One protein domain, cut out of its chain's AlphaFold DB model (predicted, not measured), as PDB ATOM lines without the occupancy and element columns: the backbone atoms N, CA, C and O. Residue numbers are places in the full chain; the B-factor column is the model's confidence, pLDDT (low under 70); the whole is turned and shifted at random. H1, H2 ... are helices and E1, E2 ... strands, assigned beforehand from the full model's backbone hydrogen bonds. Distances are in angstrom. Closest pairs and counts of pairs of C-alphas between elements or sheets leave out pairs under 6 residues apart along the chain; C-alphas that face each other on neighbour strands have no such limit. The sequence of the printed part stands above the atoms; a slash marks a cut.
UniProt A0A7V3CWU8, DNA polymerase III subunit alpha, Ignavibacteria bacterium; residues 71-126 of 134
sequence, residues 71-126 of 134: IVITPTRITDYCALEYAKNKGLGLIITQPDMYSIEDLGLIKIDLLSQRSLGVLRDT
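What this domain is: This is residues 71 to 126 of the 134 residues of the protein "DNA polymerase III subunit alpha" of Ignavibacteria bacterium (UniProt A0A7V3CWU8). A small body of two separate two-stranded antiparallel pairs, E1 with E4 and the hairpin E2 and E3, has a short helix, H1, near the pair E1 and E4, and from this body a free arm, residues 115 to 126, sticks out with helix H2 on it. The arm makes much of the length, and the body without it spans 31 by 22 by 16 A. The printed part has 56 residues with two named helices and four named strands, in the order E1, E2, E3, H1, E4, H2, and its class is mixed, helices and strands. The whole is only just loose, close to extended, with a radius of gyration of the C-alphas of 14.9 A and spans of 45 by 29 by 19 A.

How they stand to each other: E1, residues 71 to 73, and E4, residues 110 to 113, are antiparallel neighbours at 158 degrees between their directions. The C-alphas of Val 72 and Lys 111 face each other at 4.5 A; N 71 and O 112 are within hydrogen-bond range at 2.8 A, as are N 73 and O 110 at 2.9 A. E2, residues 84 to 86, and E3, residues 95 to 97, form an antiparallel hairpin, with 139 degrees between their directions. In it N 85 and O 96 are within hydrogen-bond range at 2.9 A, as are N 96 and O 85 at 2.9 A. E1 and E3 are apart, but only just, their closest C-alphas being 8.4 A from each other. H1, residues 101 to 106, has 3 pairs of C-alphas within 8 A of E4, the closest being those of Glu 105 and Lys 111 at 7.4 A. H1 and E1 are apart, but only just, at 8.1 A. H2, residues 118 to 126, belongs to the stretch that stands free and is apart from H1. In H1 and H2 every O i to N i+4 pair is within hydrogen-bond range.

Where its parts are: E1 begins at C-alpha 71, at (151.166, 157.724, 149.552), and is 6.6 A long. E2 and E3 are each 7.1 A from first to last C-alpha, and H1 is 8.7 A. E4 is 10.3 A long and ends at C-alpha 113, at (156.969, 155.281, 148.484). H2 is 12.6 A long and ends at C-alpha 126, at (178.740, 167.096, 151.142).

The domain as a whole: The two C-alphas farthest apart are those of Asp 80 and Thr 126, at 45.1 A. The printed part has no cut and no long link. The mean pLDDT of the printed part is 89.5, and residues 89 to 92, between E2 and E3, are under 70.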
ATOM      1  N   ILE A  71     152.226 156.797 149.954       90.50
ATOM      2  CA  ILE A  71     151.166 157.724 149.552       90.50
ATOM      3  C   ILE A  71     150.387 157.092 148.404       90.50
ATOM      4  O   ILE A  71     150.980 156.646 147.424       90.50
ATOM      5  N   VAL A  72     149.060 157.083 148.518       92.44
ATOM      6  CA  VAL A  72     148.151 156.611 147.466       92.44
ATOM      7  C   VAL A  72     147.571 157.817 146.735       92.44
ATOM      8  O   VAL A  72     147.113 158.767 147.373       92.44
ATOM      9  N   ILE A  73     147.598 157.786 145.404       92.69
ATOM     10  CA  ILE A  73     147.060 158.837 144.538       92.69
ATOM     11  C   ILE A  73     145.950 158.241 143.674       92.69
ATOM     12  O   ILE A  73     146.146 157.244 142.979       92.69
ATOM     13  N   THR A  74     144.785 158.882 143.709       94.62
ATOM     14  CA  THR A  74     143.579 158.474 142.981       94.62
ATOM     15  C   THR A  74     143.114 159.591 142.040       94.62
ATOM     16  O   THR A  74     143.339 160.764 142.342       94.62
ATOM     17  N   PRO A  75     142.458 159.278 140.906       93.75
ATOM     18  CA  PRO A  75     142.008 160.299 139.954       93.75
ATOM     19  C   PRO A  75     140.767 161.069 140.439       93.75
ATOM     20  O   PRO A  75     140.526 162.193 140.004       93.75
ATOM     21  N   THR A  76     139.987 160.484 141.353       95.62
ATOM     22  CA  THR A  76     138.869 161.130 142.060       95.62
ATOM     23  C   THR A  76     139.076 161.018 143.572       95.62
ATOM     24  O   THR A  76     140.198 160.774 144.023       95.62
ATOM     25  N   ARG A  77     138.032 161.210 144.389       95.88
ATOM     26  CA  ARG A  77     138.161 161.090 145.846       95.88
ATOM     27  C   ARG A  77     138.552 159.656 146.200       95.88
ATOM     28  O   ARG A  77     137.932 158.712 145.730       95.88
ATOM     29  N   ILE A  78     139.537 159.486 147.082       94.69
ATOM     30  CA  ILE A  78     140.008 158.151 147.498       94.69
ATOM     31  C   ILE A  78     138.889 157.286 148.114       94.69
ATOM     32  O   ILE A  78     138.900 156.064 147.985       94.69
ATOM     33  N   THR A  79     137.878 157.926 148.709       95.75
ATOM     34  CA  THR A  79     136.675 157.277 149.254       95.75
ATOM     35  C   THR A  79     135.784 156.631 148.195       95.75
ATOM     36  O   THR A  79     134.934 155.823 148.550       95.75
ATOM     37  N   ASP A  80     135.963 156.971 146.916       95.81
ATOM     38  CA  ASP A  80     135.278 156.304 145.805       95.81
ATOM     39  C   ASP A  80     135.871 154.894 145.550       95.81
ATOM     40  O   ASP A  80     135.240 154.083 144.879       95.81
ATOM     41  N   TYR A  81     137.059 154.589 146.101       94.69
ATOM     42  CA  TYR A  81     137.790 153.329 145.890       94.69
ATOM     43  C   TYR A  81     137.913 152.472 147.150       94.69
ATOM     44  O   TYR A  81     137.841 151.248 147.073       94.69
ATOM     45  N   CYS A  82     138.140 153.082 148.317       94.31
ATOM     46  CA  CYS A  82     138.298 152.334 149.562       94.31
ATOM     47  C   CYS A  82     137.907 153.139 150.805       94.31
ATOM     48  O   CYS A  82     137.878 154.372 150.807       94.31
ATOM     49  N   ALA A  83     137.624 152.415 151.889       93.44
ATOM     50  CA  ALA A  83     137.398 153.018 153.192       93.44
ATOM     51  C   ALA A  83     138.709 153.558 153.783       93.44
ATOM     52  O   ALA A  83     139.782 152.965 153.638       93.44
ATOM     53  N   LEU A  84     138.587 154.676 154.492       92.69
ATOM     54  CA  LEU A  84     139.686 155.317 155.201       92.69
ATOM     55  C   LEU A  84     139.533 155.120 156.709       92.69
ATOM     56  O   LEU A  84     138.438 154.876 157.220       92.69
ATOM     57  N   GLU A  85     140.628 155.273 157.436       90.12
ATOM     58  CA  GLU A  85     140.612 155.387 158.888       90.12
ATOM     59  C   GLU A  85     141.648 156.404 159.369       90.12
ATOM     60  O   GLU A  85     142.592 156.758 158.659       90.12
ATOM     61  N   TYR A  86     141.471 156.882 160.599       88.50
ATOM     62  CA  TYR A  86     142.512 157.652 161.260       88.50
ATOM     63  C   TYR A  86     143.573 156.708 161.808       88.50
ATOM     64  O   TYR A  86     143.289 155.782 162.570       88.50
ATOM     65  N   ALA A  87     144.819 157.003 161.469       84.19
ATOM     66  CA  ALA A  87     145.972 156.389 162.082       84.19
ATOM     67  C   ALA A  87     145.888 156.484 163.615       84.19
ATOM     68  O   ALA A  87     145.678 157.556 164.180       84.19
ATOM     69  N   LYS A  88     146.146 155.373 164.319       77.12
ATOM     70  CA  LYS A  88     146.201 155.347 165.797       77.12
ATOM     71  C   LYS A  88     147.391 156.121 166.394       77.12
ATOM     72  O   LYS A  88     147.645 156.026 167.596       77.12
ATOM     73  N   ASN A  89     148.162 156.854 165.590       68.75
ATOM     74  CA  ASN A  89     149.311 157.607 166.073       68.75
ATOM     75  C   ASN A  89     148.852 158.844 166.863       68.75
ATOM     76  O   ASN A  89     148.055 159.656 166.400       68.75
ATOM     77  N   LYS A  90     149.369 158.977 168.089       55.91
ATOM     78  CA  LYS A  90     149.018 160.034 169.047       55.91
ATOM     79  C   LYS A  90     149.424 161.426 168.530       55.91
ATOM     80  O   LYS A  90     150.478 161.928 168.903       55.91
ATOM     81  N   GLY A  91     148.595 162.046 167.692       57.97
ATOM     82  CA  GLY A  91     148.610 163.497 167.464       57.97
ATOM     83  C   GLY A  91     148.953 164.001 166.061       57.97
ATOM     84  O   GLY A  91     148.930 165.208 165.870       57.97
ATOM     85  N   LEU A  92     149.237 163.138 165.076       69.19
ATOM     86  CA  LEU A  92     149.517 163.605 163.702       69.19
ATOM     87  C   LEU A  92     148.270 163.677 162.807       69.19
ATOM     88  O   LEU A  92     148.331 164.291 161.749       69.19
ATOM     89  N   GLY A  93     147.153 163.055 163.211       78.31
ATOM     90  CA  GLY A  93     145.889 163.114 162.464       78.31
ATOM     91  C   GLY A  93     145.966 162.522 161.053       78.31
ATOM     92  O   GLY A  93     145.219 162.945 160.175       78.31
ATOM     93  N   LEU A  94     146.881 161.574 160.816       85.94
ATOM     94  CA  LEU A  94     147.066 160.986 159.490       85.94
ATOM     95  C   LEU A  94     145.846 160.148 159.103       85.94
ATOM     96  O   LEU A  94     145.362 159.338 159.895       85.94
ATOM     97  N   ILE A  95     145.391 160.326 157.868       89.56
ATOM     98  CA  ILE A  95     144.351 159.506 157.250       89.56
ATOM     99  C   ILE A  95     145.051 158.416 156.442       89.56
ATOM    100  O   ILE A  95     145.954 158.710 155.660       89.56
ATOM    101  N   ILE A  96     144.651 157.167 156.650       91.50
ATOM    102  CA  ILE A  96     145.214 155.995 155.978       91.50
ATOM    103  C   ILE A  96     144.108 155.196 155.291       91.50
ATOM    104  O   ILE A  96     142.936 155.295 155.659       91.50
ATOM    105  N   THR A  97     144.485 154.398 154.297       92.69
ATOM    106  CA  THR A  97     143.600 153.391 153.708       92.69
ATOM    107  C   THR A  97     143.450 152.224 154.679       92.69
ATOM    108  O   THR A  97     144.427 151.802 155.295       92.69
ATOM    109  N   GLN A  98     142.236 151.692 154.816       91.69
ATOM    110  CA  GLN A  98     142.015 150.428 155.527       91.69
ATOM    111  C   GLN A  98     142.627 149.214 154.801       91.69
ATOM    112  O   GLN A  98     143.212 148.365 155.478       91.69
ATOM    113  N   PRO A  99     142.519 149.089 153.458       91.12
ATOM    114  CA  PRO A  99     143.251 148.054 152.737       91.12
ATOM    115  C   PRO A  99     144.763 148.283 152.788       91.12
ATOM    116  O   PRO A  99     145.243 149.422 152.816       91.12
ATOM    117  N   ASP A 100     145.500 147.174 152.779       89.62
ATOM    118  CA  ASP A 100     146.955 147.179 152.716       89.62
ATOM    119  C   ASP A 100     147.473 147.512 151.308       89.62
ATOM    120  O   ASP A 100     146.715 147.689 150.355       89.62
ATOM    121  N   MET A 101     148.795 147.615 151.186       88.12
ATOM    122  CA  MET A 101     149.459 147.992 149.937       88.12
ATOM    123  C   MET A 101     149.092 147.073 148.767       88.12
ATOM    124  O   MET A 101     148.840 147.573 147.677       88.12
ATOM    125  N   TYR A 102     149.031 145.760 148.996       89.75
ATOM    126  CA  TYR A 102     148.716 144.794 147.943       89.75
ATOM    127  C   TYR A 102     147.278 144.959 147.464       89.75
ATOM    128  O   TYR A 102     147.026 145.039 146.270       89.75
ATOM    129  N   SER A 103     146.347 145.132 148.400       92.44
ATOM    130  CA  SER A 103     144.945 145.380 148.071       92.44
ATOM    131  C   SER A 103     144.758 146.696 147.298       92.44
ATOM    132  O   SER A 103     143.903 146.781 146.423       92.44
ATOM    133  N   ILE A 104     145.550 147.734 147.596       92.75
ATOM    134  CA  ILE A 104     145.546 149.005 146.850       92.75
ATOM    135  C   ILE A 104     146.093 148.826 145.427       92.75
ATOM    136  O   ILE A 104     145.541 149.398 144.486       92.75
ATOM    137  N   GLU A 105     147.151 148.034 145.261       90.06
ATOM    138  CA  GLU A 105     147.706 147.696 143.945       90.06
ATOM    139  C   GLU A 105     146.713 146.869 143.112       90.06
ATOM    140  O   GLU A 105     146.517 147.169 141.935       90.06
ATOM    141  N   ASP A 106     146.011 145.913 143.728       93.19
ATOM    142  CA  ASP A 106     144.965 145.107 143.081       93.19
ATOM    143  C   ASP A 106     143.777 145.960 142.597       93.19
ATOM    144  O   ASP A 106     143.139 145.636 141.596       93.19
ATOM    145  N   LEU A 107     143.498 147.089 143.262       92.19
ATOM    146  CA  LEU A 107     142.513 148.087 142.818       92.19
ATOM    147  C   LEU A 107     143.004 148.940 141.631       92.19
ATOM    148  O   LEU A 107     142.259 149.788 141.137       92.19
ATOM    149  N   GLY A 108     144.245 148.749 141.176       91.88
ATOM    150  CA  GLY A 108     144.854 149.507 140.082       91.88
ATOM    151  C   GLY A 108     145.235 150.939 140.461       91.88
ATOM    152  O   GLY A 108     145.404 151.785 139.580       91.88
ATOM    153  N   LEU A 109     145.339 151.241 141.757       92.81
ATOM    154  CA  LEU A 109     145.670 152.578 142.236       92.81
ATOM    155  C   LEU A 109     147.179 152.813 142.270       92.81
ATOM    156  O   LEU A 109     147.975 151.920 142.555       92.81
ATOM    157  N   ILE A 110     147.575 154.063 142.021       90.94
ATOM    158  CA  ILE A 110     148.982 154.455 142.061       90.94
ATOM    159  C   ILE A 110     149.399 154.655 143.511       90.94
ATOM    160  O   ILE A 110     148.808 155.445 144.252       90.94
ATOM    161  N   LYS A 111     150.486 153.987 143.884       89.56
ATOM    162  CA  LYS A 111     151.131 154.119 145.183       89.56
ATOM    163  C   LYS A 111     152.590 154.532 145.000       89.56
ATOM    164  O   LYS A 111     153.305 153.998 144.160       89.56
ATOM    165  N   ILE A 112     153.024 155.502 145.797       90.19
ATOM    166  CA  ILE A 112     154.378 156.060 145.782       90.19
ATOM    167  C   ILE A 112     154.985 155.889 147.171       90.19
ATOM    168  O   ILE A 112     154.381 156.304 148.158       90.19
ATOM    169  N   ASP A 113     156.193 155.327 147.243       89.81
ATOM    170  CA  ASP A 113     156.969 155.281 148.484       89.81
ATOM    171  C   ASP A 113     157.928 156.463 148.585       89.81
ATOM    172  O   ASP A 113     158.886 156.596 147.820       89.81
ATOM    173  N   LEU A 114     157.718 157.297 149.598       86.06
ATOM    174  CA  LEU A 114     158.689 158.286 150.034       86.06
ATOM    175  C   LEU A 114     159.698 157.638 150.983       86.06
ATOM    176  O   LEU A 114     159.463 157.486 152.181       86.06
ATOM    177  N   LEU A 115     160.859 157.288 150.437       88.12
ATOM    178  CA  LEU A 115     161.950 156.690 151.199       88.12
ATOM    179  C   LEU A 115     162.869 157.770 151.784       88.12
ATOM    180  O   LEU A 115     163.554 158.494 151.062       88.12
ATOM    181  N   SER A 116     162.957 157.841 153.112       84.19
ATOM    182  CA  SER A 116     163.922 158.709 153.800       84.19
ATOM    183  C   SER A 116     165.296 158.034 153.919       84.19
ATOM    184  O   SER A 116     165.716 157.630 155.008       84.19
ATOM    185  N   GLN A 117     166.026 157.923 152.806       91.06
ATOM    186  CA  GLN A 117     167.383 157.373 152.814       91.06
ATOM    187  C   GLN A 117     168.394 158.399 153.351       91.06
ATOM    188  O   GLN A 117     168.715 159.385 152.682       91.06
ATOM    189  N   ARG A 118     168.952 158.150 154.544       91.25
ATOM    190  CA  ARG A 118     169.877 159.092 155.214       91.25
ATOM    191  C   ARG A 118     171.115 159.402 154.376       91.25
ATOM    192  O   ARG A 118     171.578 160.540 154.382       91.25
ATOM    193  N   SER A 119     171.611 158.426 153.614       95.50
ATOM    194  CA  SER A 119     172.791 158.588 152.757       95.50
ATOM    195  C   SER A 119     172.624 159.692 151.705       95.50
ATOM    196  O   SER A 119     173.585 160.392 151.402       95.50
ATOM    197  N   LEU A 120     171.405 159.912 151.194       94.44
ATOM    198  CA  LEU A 120     171.132 161.009 150.256       94.44
ATOM    199  C   LEU A 120     171.218 162.379 150.939       94.44
ATOM    200  O   LEU A 120     171.682 163.345 150.334       94.44
ATOM    201  N   GLY A 121     170.823 162.461 152.214       94.25
ATOM    202  CA  GLY A 121     171.004 163.658 153.034       94.25
ATOM    203  C   GLY A 121     172.482 163.997 153.226       94.25
ATOM    204  O   GLY A 121     172.878 165.138 153.003       94.25
ATOM    205  N   VAL A 122     173.301 162.987 153.538       96.31
ATOM    206  CA  VAL A 122     174.762 163.136 153.643       96.31
ATOM    207  C   VAL A 122     175.346 163.639 152.324       96.31
ATOM    208  O   VAL A 122     176.034 164.654 152.315       96.31
ATOM    209  N   LEU A 123     175.006 162.998 151.200       96.38
ATOM    210  CA  LEU A 123     175.497 163.394 149.879       96.38
ATOM    211  C   LEU A 123     175.138 164.848 149.541       96.38
ATOM    212  O   LEU A 123     175.990 165.615 149.091       96.38
ATOM    213  N   ARG A 124     173.884 165.249 149.788       95.75
ATOM    214  CA  ARG A 124     173.419 166.630 149.599       95.75
ATOM    215  C   ARG A 124     174.287 167.612 150.383       95.75
ATOM    216  O   ARG A 124     174.669 168.651 149.843       95.75
ATOM    217  N   ASP A 125     174.574 167.304 151.642       96.25
ATOM    218  CA  ASP A 125     175.318 168.199 152.526       96.25
ATOM    219  C   ASP A 125     176.799 168.265 152.132       96.25
ATOM    220  O   ASP A 125     177.354 169.361 152.043       96.25
ATOM    221  N   THR A 126     177.397 167.138 151.736       97.00
ATOM    222  CA  THR A 126     178.740 167.096 151.142       97.00
ATOM    223  C   THR A 126     178.832 167.972 149.890       97.00
ATOM    224  O   THR A 126     179.721 168.820 149.794       97.00
TER     225      THR A 126